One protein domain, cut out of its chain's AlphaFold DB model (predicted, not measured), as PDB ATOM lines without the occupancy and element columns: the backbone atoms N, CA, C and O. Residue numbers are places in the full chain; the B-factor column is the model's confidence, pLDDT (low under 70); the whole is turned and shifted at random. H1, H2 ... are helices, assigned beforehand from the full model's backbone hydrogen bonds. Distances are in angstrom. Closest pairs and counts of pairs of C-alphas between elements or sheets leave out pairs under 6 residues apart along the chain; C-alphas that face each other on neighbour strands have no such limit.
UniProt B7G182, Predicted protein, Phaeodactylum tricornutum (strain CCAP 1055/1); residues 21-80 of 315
ATOM      1  N   GLY A  21      -4.810  19.631  52.287       63.22
ATOM      2  CA  GLY A  21      -4.686  18.311  51.681       63.22
ATOM      3  C   GLY A  21      -4.675  18.428  50.160       63.22
ATOM      4  O   GLY A  21      -5.308  19.326  49.605       63.22
ATOM      5  N   GLN A  22      -3.961  17.528  49.481       74.94
ATOM      6  CA  GLN A  22      -4.082  17.383  48.032       74.94
ATOM      7  C   GLN A  22      -5.556  17.124  47.697       74.94
ATOM      8  O   GLN A  22      -6.157  16.158  48.173       74.94
ATOM      9  N   GLN A  23      -6.148  18.053  46.953       88.19
ATOM     10  CA  GLN A  23      -7.509  17.935  46.448       88.19
ATOM     11  C   GLN A  23      -7.509  16.959  45.278       88.19
ATOM     12  O   GLN A  23      -6.556  16.929  44.499       88.19
ATOM     13  N   CYS A  24      -8.556  16.148  45.175       93.75
ATOM     14  CA  CYS A  24      -8.691  15.228  44.064       93.75
ATOM     15  C   CYS A  24      -8.825  15.985  42.733       93.75
ATOM     16  O   CYS A  24      -9.634  16.906  42.611       93.75
ATOM     17  N   THR A  25      -8.041  15.577  41.742       95.12
ATOM     18  CA  THR A  25      -8.142  16.023  40.349       95.12
ATOM     19  C   THR A  25      -8.790  14.934  39.507       95.12
ATOM     20  O   THR A  25      -8.641  13.754  39.819       95.12
ATOM     21  N   LEU A  26      -9.490  15.317  38.434       95.19
ATOM     22  CA  LEU A  26     -10.140  14.361  37.531       95.19
ATOM     23  C   LEU A  26      -9.123  13.464  36.805       95.19
ATOM     24  O   LEU A  26      -9.353  12.267  36.683       95.19
ATOM     25  N   CYS A  27      -7.985  14.017  36.378       95.06
ATOM     26  CA  CYS A  27      -6.859  13.234  35.871       95.06
ATOM     27  C   CYS A  27      -5.824  13.029  36.980       95.06
ATOM     28  O   CYS A  27      -5.447  13.982  37.669       95.06
ATOM     29  N   ALA A  28      -5.366  11.789  37.165       91.62
ATOM     30  CA  ALA A  28      -4.492  11.406  38.278       91.62
ATOM     31  C   ALA A  28      -3.123  12.101  38.260       91.62
ATOM     32  O   ALA A  28      -2.543  12.375  39.307       91.62
ATOM     33  N   ASP A  29      -2.629  12.422  37.068       90.62
ATOM     34  CA  ASP A  29      -1.385  13.155  36.836       90.62
ATOM     35  C   ASP A  29      -1.554  14.686  36.880       90.62
ATOM     36  O   ASP A  29      -0.586  15.425  36.699       90.62
ATOM     37  N   GLY A  30      -2.776  15.175  37.113       91.88
ATOM     38  CA  GLY A  30      -3.113  16.598  37.106       91.88
ATOM     39  C   GLY A  30      -3.187  17.227  35.711       91.88
ATOM     40  O   GLY A  30      -3.252  18.453  35.607       91.88
ATOM     41  N   SER A  31      -3.163  16.426  34.642       94.44
ATOM     42  CA  SER A  31      -3.387  16.914  33.280       94.44
ATOM     43  C   SER A  31      -4.830  17.395  33.071       94.44
ATOM     44  O   SER A  31      -5.733  17.103  33.857       94.44
ATOM     45  N   ALA A  32      -5.046  18.185  32.015       93.81
ATOM     46  CA  ALA A  32      -6.373  18.688  31.678       93.81
ATOM     47  C   ALA A  32      -7.235  17.578  31.060       93.81
ATOM     48  O   ALA A  32      -6.788  16.870  30.158       93.81
ATOM     49  N   SER A  33      -8.486  17.485  31.508       93.50
ATOM     50  CA  SER A  33      -9.473  16.578  30.931       93.50
ATOM     51  C   SER A  33      -9.987  17.082  29.571       93.50
ATOM     52  O   SER A  33      -9.942  18.276  29.263       93.50
ATOM     53  N   ASN A  34     -10.493  16.176  28.731       92.25
ATOM     54  CA  ASN A  34     -11.227  16.531  27.521       92.25
ATOM     55  C   ASN A  34     -12.602  17.106  27.914       92.25
ATOM     56  O   ASN A  34     -13.453  16.360  28.409       92.25
ATOM     57  N   PRO A  35     -12.877  18.395  27.640       88.94
ATOM     58  CA  PRO A  35     -14.115  19.044  28.072       88.94
ATOM     59  C   PRO A  35     -15.366  18.493  27.376       88.94
ATOM     60  O   PRO A  35     -16.472  18.694  27.868       88.94
ATOM     61  N   ASN A  36     -15.204  17.803  26.242       93.06
ATOM     62  CA  ASN A  36     -16.313  17.203  25.501       93.06
ATOM     63  C   ASN A  36     -16.657  15.782  25.979       93.06
ATOM     64  O   ASN A  36     -17.613  15.197  25.472       93.06
ATOM     65  N   GLY A  37     -15.873  15.210  26.899       92.00
ATOM     66  CA  GLY A  37     -16.170  13.912  27.499       92.00
ATOM     67  C   GLY A  37     -17.359  13.979  28.460       92.00
ATOM     68  O   GLY A  37     -17.723  15.051  28.955       92.00
ATOM     69  N   THR A  38     -17.947  12.823  28.768       93.75
ATOM     70  CA  THR A  38     -19.083  12.721  29.696       93.75
ATOM     71  C   THR A  38     -18.962  11.508  30.604       93.75
ATOM     72  O   THR A  38     -18.731  10.405  30.120       93.75
ATOM     73  N   ILE A  39     -19.218  11.680  31.901       89.00
ATOM     74  CA  ILE A  39     -19.377  10.574  32.853       89.00
ATOM     75  C   ILE A  39     -20.876  10.436  33.137       89.00
ATOM     76  O   ILE A  39     -21.488  11.278  33.802       89.00
ATOM     77  N   GLY A  40     -21.497   9.398  32.576       90.06
ATOM     78  CA  GLY A  40     -22.955   9.286  32.547       90.06
ATOM     79  C   GLY A  40     -23.576  10.423  31.728       90.06
ATOM     80  O   GLY A  40     -23.307  10.546  30.539       90.06
ATOM     81  N   ALA A  41     -24.407  11.255  32.360       92.38
ATOM     82  CA  ALA A  41     -25.028  12.419  31.717       92.38
ATOM     83  C   ALA A  41     -24.294  13.748  31.990       92.38
ATOM     84  O   ALA A  41     -24.698  14.782  31.458       92.38
ATOM     85  N   ALA A  42     -23.260  13.743  32.837       95.38
ATOM     86  CA  ALA A  42     -22.555  14.953  33.246       95.38
ATOM     87  C   ALA A  42     -21.302  15.177  32.383       95.38
ATOM     88  O   ALA A  42     -20.530  14.231  32.193       95.38
ATOM     89  N   PRO A  43     -21.061  16.399  31.876       95.81
ATOM     90  CA  PRO A  43     -19.820  16.713  31.182       95.81
ATOM     91  C   PRO A  43     -18.642  16.695  32.163       95.81
ATOM     92  O   PRO A  43     -18.780  17.051  33.337       95.81
ATOM     93  N   CYS A  44     -17.464  16.302  31.681       95.62
ATOM     94  CA  CYS A  44     -16.265  16.168  32.515       95.62
ATOM     95  C   CYS A  44     -15.878  17.475  33.231       95.62
ATOM     96  O   CYS A  44     -15.417  17.433  34.370       95.62
ATOM     97  N   SER A  45     -16.164  18.631  32.622       94.25
ATOM     98  CA  SER A  45     -15.958  19.951  33.234       94.25
ATOM     99  C   SER A  45     -16.754  20.158  34.526       94.25
ATOM    100  O   SER A  45     -16.262  20.783  35.464       94.25
ATOM    101  N   ASP A  46     -17.980  19.632  34.586       94.69
ATOM    102  CA  ASP A  46     -18.850  19.790  35.755       94.69
ATOM    103  C   ASP A  46     -18.386  18.871  36.887       94.69
ATOM    104  O   ASP A  46     -18.385  19.262  38.054       94.69
ATOM    105  N   ILE A  47     -17.927  17.664  36.541       94.06
ATOM    106  CA  ILE A  47     -17.340  16.724  37.500       94.06
ATOM    107  C   ILE A  47     -16.056  17.302  38.106       94.06
ATOM    108  O   ILE A  47     -15.879  17.246  39.325       94.06
ATOM    109  N   GLU A  48     -15.197  17.913  37.286       92.38
ATOM    110  CA  GLU A  48     -13.947  18.540  37.729       92.38
ATOM    111  C   GLU A  48     -14.191  19.676  38.743       92.38
ATOM    112  O   GLU A  48     -13.465  19.803  39.731       92.38
ATOM    113  N   ALA A  49     -15.271  20.445  38.574       89.62
ATOM    114  CA  ALA A  49     -15.655  21.499  39.513       89.62
ATOM    115  C   ALA A  49     -16.118  20.961  40.883       89.62
ATOM    116  O   ALA A  49     -15.934  21.627  41.905       89.62
ATOM    117  N   VAL A  50     -16.717  19.768  40.920       89.44
ATOM    118  CA  VAL A  50     -17.268  19.167  42.148       89.44
ATOM    119  C   VAL A  50     -16.212  18.353  42.902       89.44
ATOM    120  O   VAL A  50     -16.155  18.386  44.139       89.44
ATOM    121  N   ILE A  51     -15.341  17.649  42.174       93.00
ATOM    122  CA  ILE A  51     -14.397  16.698  42.764       93.00
ATOM    123  C   ILE A  51     -13.282  17.347  43.587       93.00
ATOM    124  O   ILE A  51     -12.764  16.703  44.498       93.00
ATOM    125  N   GLY A  52     -12.981  18.633  43.378       88.75
ATOM    126  CA  GLY A  52     -11.947  19.351  44.137       88.75
ATOM    127  C   GLY A  52     -12.177  19.401  45.658       88.75
ATOM    128  O   GLY A  52     -11.269  19.728  46.417       88.75
ATOM    129  N   SER A  53     -13.375  19.053  46.137       87.25
ATOM    130  CA  SER A  53     -13.675  18.908  47.571       87.25
ATOM    131  C   SER A  53     -13.373  17.512  48.143       87.25
ATOM    132  O   SER A  53     -13.371  17.329  49.362       87.25
ATOM    133  N   THR A  54     -13.091  16.534  47.283       90.44
ATOM    134  CA  THR A  54     -12.880  15.130  47.646       90.44
ATOM    135  C   THR A  54     -11.418  14.899  48.053       90.44
ATOM    136  O   THR A  54     -10.513  15.356  47.347       90.44
ATOM    137  N   PRO A  55     -11.135  14.187  49.164       91.50
ATOM    138  CA  PRO A  55      -9.766  13.839  49.542       91.50
ATOM    139  C   PRO A  55      -9.086  12.986  48.464       91.50
ATOM    140  O   PRO A  55      -9.668  11.993  48.022       91.50
ATOM    141  N   ALA A  56      -7.850  13.328  48.080       89.69
ATOM    142  CA  ALA A  56      -7.114  12.615  47.027       89.69
ATOM    143  C   ALA A  56      -6.906  11.112  47.303       89.69
ATOM    144  O   ALA A  56      -6.809  10.322  46.376       89.69
ATOM    145  N   ASN A  57      -6.869  10.699  48.571       87.19
ATOM    146  CA  ASN A  57      -6.689   9.304  48.983       87.19
ATOM    147  C   ASN A  57      -8.006   8.543  49.216       87.19
ATOM    148  O   ASN A  57      -7.988   7.440  49.760       87.19
ATOM    149  N   SER A  58      -9.153   9.135  48.882       90.12
ATOM    150  CA  SER A  58     -10.447   8.466  49.030       90.12
ATOM    151  C   SER A  58     -10.741   7.539  47.849       90.12
ATOM    152  O   SER A  58     -10.347   7.812  46.714       90.12
ATOM    153  N   THR A  59     -11.509   6.475  48.097       87.31
ATOM    154  CA  THR A  59     -12.033   5.600  47.035       87.31
ATOM    155  C   THR A  59     -12.873   6.383  46.026       87.31
ATOM    156  O   THR A  59     -12.757   6.155  44.834       87.31
ATOM    157  N   GLN A  60     -13.618   7.397  46.480       90.44
ATOM    158  CA  GLN A  60     -14.396   8.295  45.618       90.44
ATOM    159  C   GLN A  60     -13.525   9.062  44.619       90.44
ATOM    160  O   GLN A  60     -13.880   9.154  43.448       90.44
ATOM    161  N   CYS A  61     -12.387   9.604  45.069       92.88
ATOM    162  CA  CYS A  61     -11.449  10.278  44.175       92.88
ATOM    163  C   CYS A  61     -10.960   9.322  43.088       92.88
ATOM    164  O   CYS A  61     -11.014   9.630  41.902       92.88
ATOM    165  N   ARG A  62     -10.548   8.130  43.512       89.69
ATOM    166  CA  ARG A  62     -10.018   7.085  42.647       89.69
ATOM    167  C   ARG A  62     -11.043   6.586  41.625       89.69
ATOM    168  O   ARG A  62     -10.715   6.482  40.450       89.69
ATOM    169  N   ASP A  63     -12.285   6.348  42.045       88.19
ATOM    170  CA  ASP A  63     -13.370   5.899  41.166       88.19
ATOM    171  C   ASP A  63     -13.692   6.954  40.099       88.19
ATOM    172  O   ASP A  63     -13.895   6.630  38.930       88.19
ATOM    173  N   VAL A  64     -13.699   8.238  40.469       92.31
ATOM    174  CA  VAL A  64     -13.933   9.313  39.497       92.31
ATOM    175  C   VAL A  64     -12.727   9.522  38.590       92.31
ATOM    176  O   VAL A  64     -12.919   9.752  37.401       92.31
ATOM    177  N   GLN A  65     -11.501   9.406  39.098       92.81
ATOM    178  CA  GLN A  65     -10.316   9.435  38.244       92.81
ATOM    179  C   GLN A  65     -10.324   8.292  37.233       92.81
ATOM    180  O   GLN A  65      -9.903   8.488  36.094       92.81
ATOM    181  N   LEU A  66     -10.839   7.118  37.623       88.56
ATOM    182  CA  LEU A  66     -10.996   5.997  36.706       88.56
ATOM    183  C   LEU A  66     -11.951   6.425  35.600       88.56
ATOM    184  O   LEU A  66     -11.557   6.448  34.443       88.56
ATOM    185  N   GLN A  67     -13.146   6.909  35.944       90.94
ATOM    186  CA  GLN A  67     -14.097   7.441  34.962       90.94
ATOM    187  C   GLN A  67     -13.524   8.589  34.108       90.94
ATOM    188  O   GLN A  67     -13.897   8.716  32.940       90.94
ATOM    189  N   GLY A  68     -12.616   9.398  34.661       92.75
ATOM    190  CA  GLY A  68     -11.871  10.435  33.953       92.75
ATOM    191  C   GLY A  68     -10.942   9.863  32.881       92.75
ATOM    192  O   GLY A  68     -10.934  10.337  31.746       92.75
ATOM    193  N   PHE A  69     -10.219   8.794  33.204       89.38
ATOM    194  CA  PHE A  69      -9.448   8.025  32.230       89.38
ATOM    195  C   PHE A  69     -10.356   7.409  31.155       89.38
ATOM    196  O   PHE A  69     -10.130   7.635  29.969       89.38
ATOM    197  N   LEU A  70     -11.443   6.734  31.555       86.06
ATOM    198  CA  LEU A  70     -12.354   6.043  30.630       86.06
ATOM    199  C   LEU A  70     -13.057   6.991  29.646       86.06
ATOM    200  O   LEU A  70     -13.157   6.696  28.458       86.06
ATOM    201  N   ASN A  71     -13.589   8.110  30.144       91.94
ATOM    202  CA  ASN A  71     -14.571   8.911  29.405       91.94
ATOM    203  C   ASN A  71     -14.148  10.364  29.170       91.94
ATOM    204  O   ASN A  71     -14.747  11.053  28.340       91.94
ATOM    205  N   CYS A  72     -13.145  10.848  29.902       94.00
ATOM    206  CA  CYS A  72     -12.691  12.235  29.840       94.00
ATOM    207  C   CYS A  72     -11.309  12.381  29.203       94.00
ATOM    208  O   CYS A  72     -10.758  13.476  29.218       94.00
ATOM    209  N   GLY A  73     -10.740  11.318  28.626       91.19
ATOM    210  CA  GLY A  73      -9.464  11.383  27.910       91.19
ATOM    211  C   GLY A  73      -8.272  11.751  28.793       91.19
ATOM    212  O   GLY A  73      -7.316  12.342  28.291       91.19
ATOM    213  N   CYS A  74      -8.326  11.444  30.094       92.19
ATOM    214  CA  CYS A  74      -7.141  11.559  30.936       92.19
ATOM    215  C   CYS A  74      -6.070  10.568  30.439       92.19
ATOM    216  O   CYS A  74      -6.394   9.406  30.206       92.19
ATOM    217  N   PRO A  75      -4.806  10.991  30.278       87.31
ATOM    218  CA  PRO A  75      -3.762  10.179  29.656       87.31
ATOM    219  C   PRO A  75      -3.157   9.137  30.605       87.31
ATOM    220  O   PRO A  75      -2.530   8.188  30.145       87.31
ATOM    221  N   THR A  76      -3.334   9.307  31.918       85.81
ATOM    222  CA  THR A  76      -2.712   8.460  32.939       85.81
ATOM    223  C   THR A  76      -3.777   7.718  33.739       85.81
ATOM    224  O   THR A  76      -4.707   8.335  34.265       85.81
ATOM    225  N   PHE A  77      -3.620   6.398  33.852       84.25
ATOM    226  CA  PHE A  77      -4.485   5.549  34.667       84.25
ATOM    227  C   PHE A  77      -4.285   5.867  36.163       84.25
ATOM    228  O   PHE A  77      -3.142   5.979  36.614       84.25
ATOM    229  N   PRO A  78      -5.351   6.041  36.963       84.00
ATOM    230  CA  PRO A  78      -5.213   6.364  38.381       84.00
ATOM    231  C   PRO A  78      -4.767   5.185  39.244       84.00
ATOM    232  O   PRO A  78      -5.339   4.101  39.183       84.00
ATOM    233  N   GLY A  79      -3.848   5.445  40.174       77.12
ATOM    234  CA  GLY A  79      -3.532   4.533  41.276       77.12
ATOM    235  C   GLY A  79      -2.672   3.328  40.886       77.12
ATOM    236  O   GLY A  79      -1.847   3.404  39.983       77.12
ATOM    237  N   SER A  80      -2.834   2.234  41.635       70.81
ATOM    238  CA  SER A  80      -2.093   0.969  41.490       70.81
ATOM    239  C   SER A  80      -2.860  -0.090  40.694       70.81
ATOM    240  O   SER A  80      -2.633  -1.284  40.871       70.81
TER     241      SER A  80
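What this domain is: This is residues 21 to 80 of the 315 residues of the protein "Predicted protein" of Phaeodactylum tricornutum (strain CCAP 1055/1) (UniProt B7G182). There is little regular structure here: two helices, H1 and H2, run side by side in opposite ways, and residues 23 to 27 run along the groove between them. The long opening stretch then wraps round the end where H1 begins and H2 ends, and the tail after H2 folds back beside H2. The printed part has 60 residues, under half of them in the two named helices, H1 then H2, with no named strand; the class is all helix. It is compact, with a radius of gyration of the C-alphas of 10.0 A and spans of 28 by 21 by 17 A.

How they stand to each other: Start at H2, residues 59 to 72, and look across to H1, residues 44 to 51. They form a helical hairpin and only just touch, with 3 pairs of C-alphas within 8 A; the closest C-alphas, of Cys 44 and Cys 72, are 5.9 A apart. They run opposite ways at a shallow tilt of 10 degrees. In H1 and H2 every O i to N i+4 pair is within hydrogen-bond range.

Where its parts are: Find C-alpha 59 at (-12.033, 5.600, 47.035); from there H2 runs 18.4 A to C-alpha 72. H1 runs 10.4 A from C-alpha 44 at (-16.265, 16.168, 32.515).

The domain as a whole: The C-alphas farthest apart, of Gly 21 and Ala 41, are 29.1 A apart. The printed part has no cut, H1 to H2 is a short link, and residue 21 alone is under pLDDT 70.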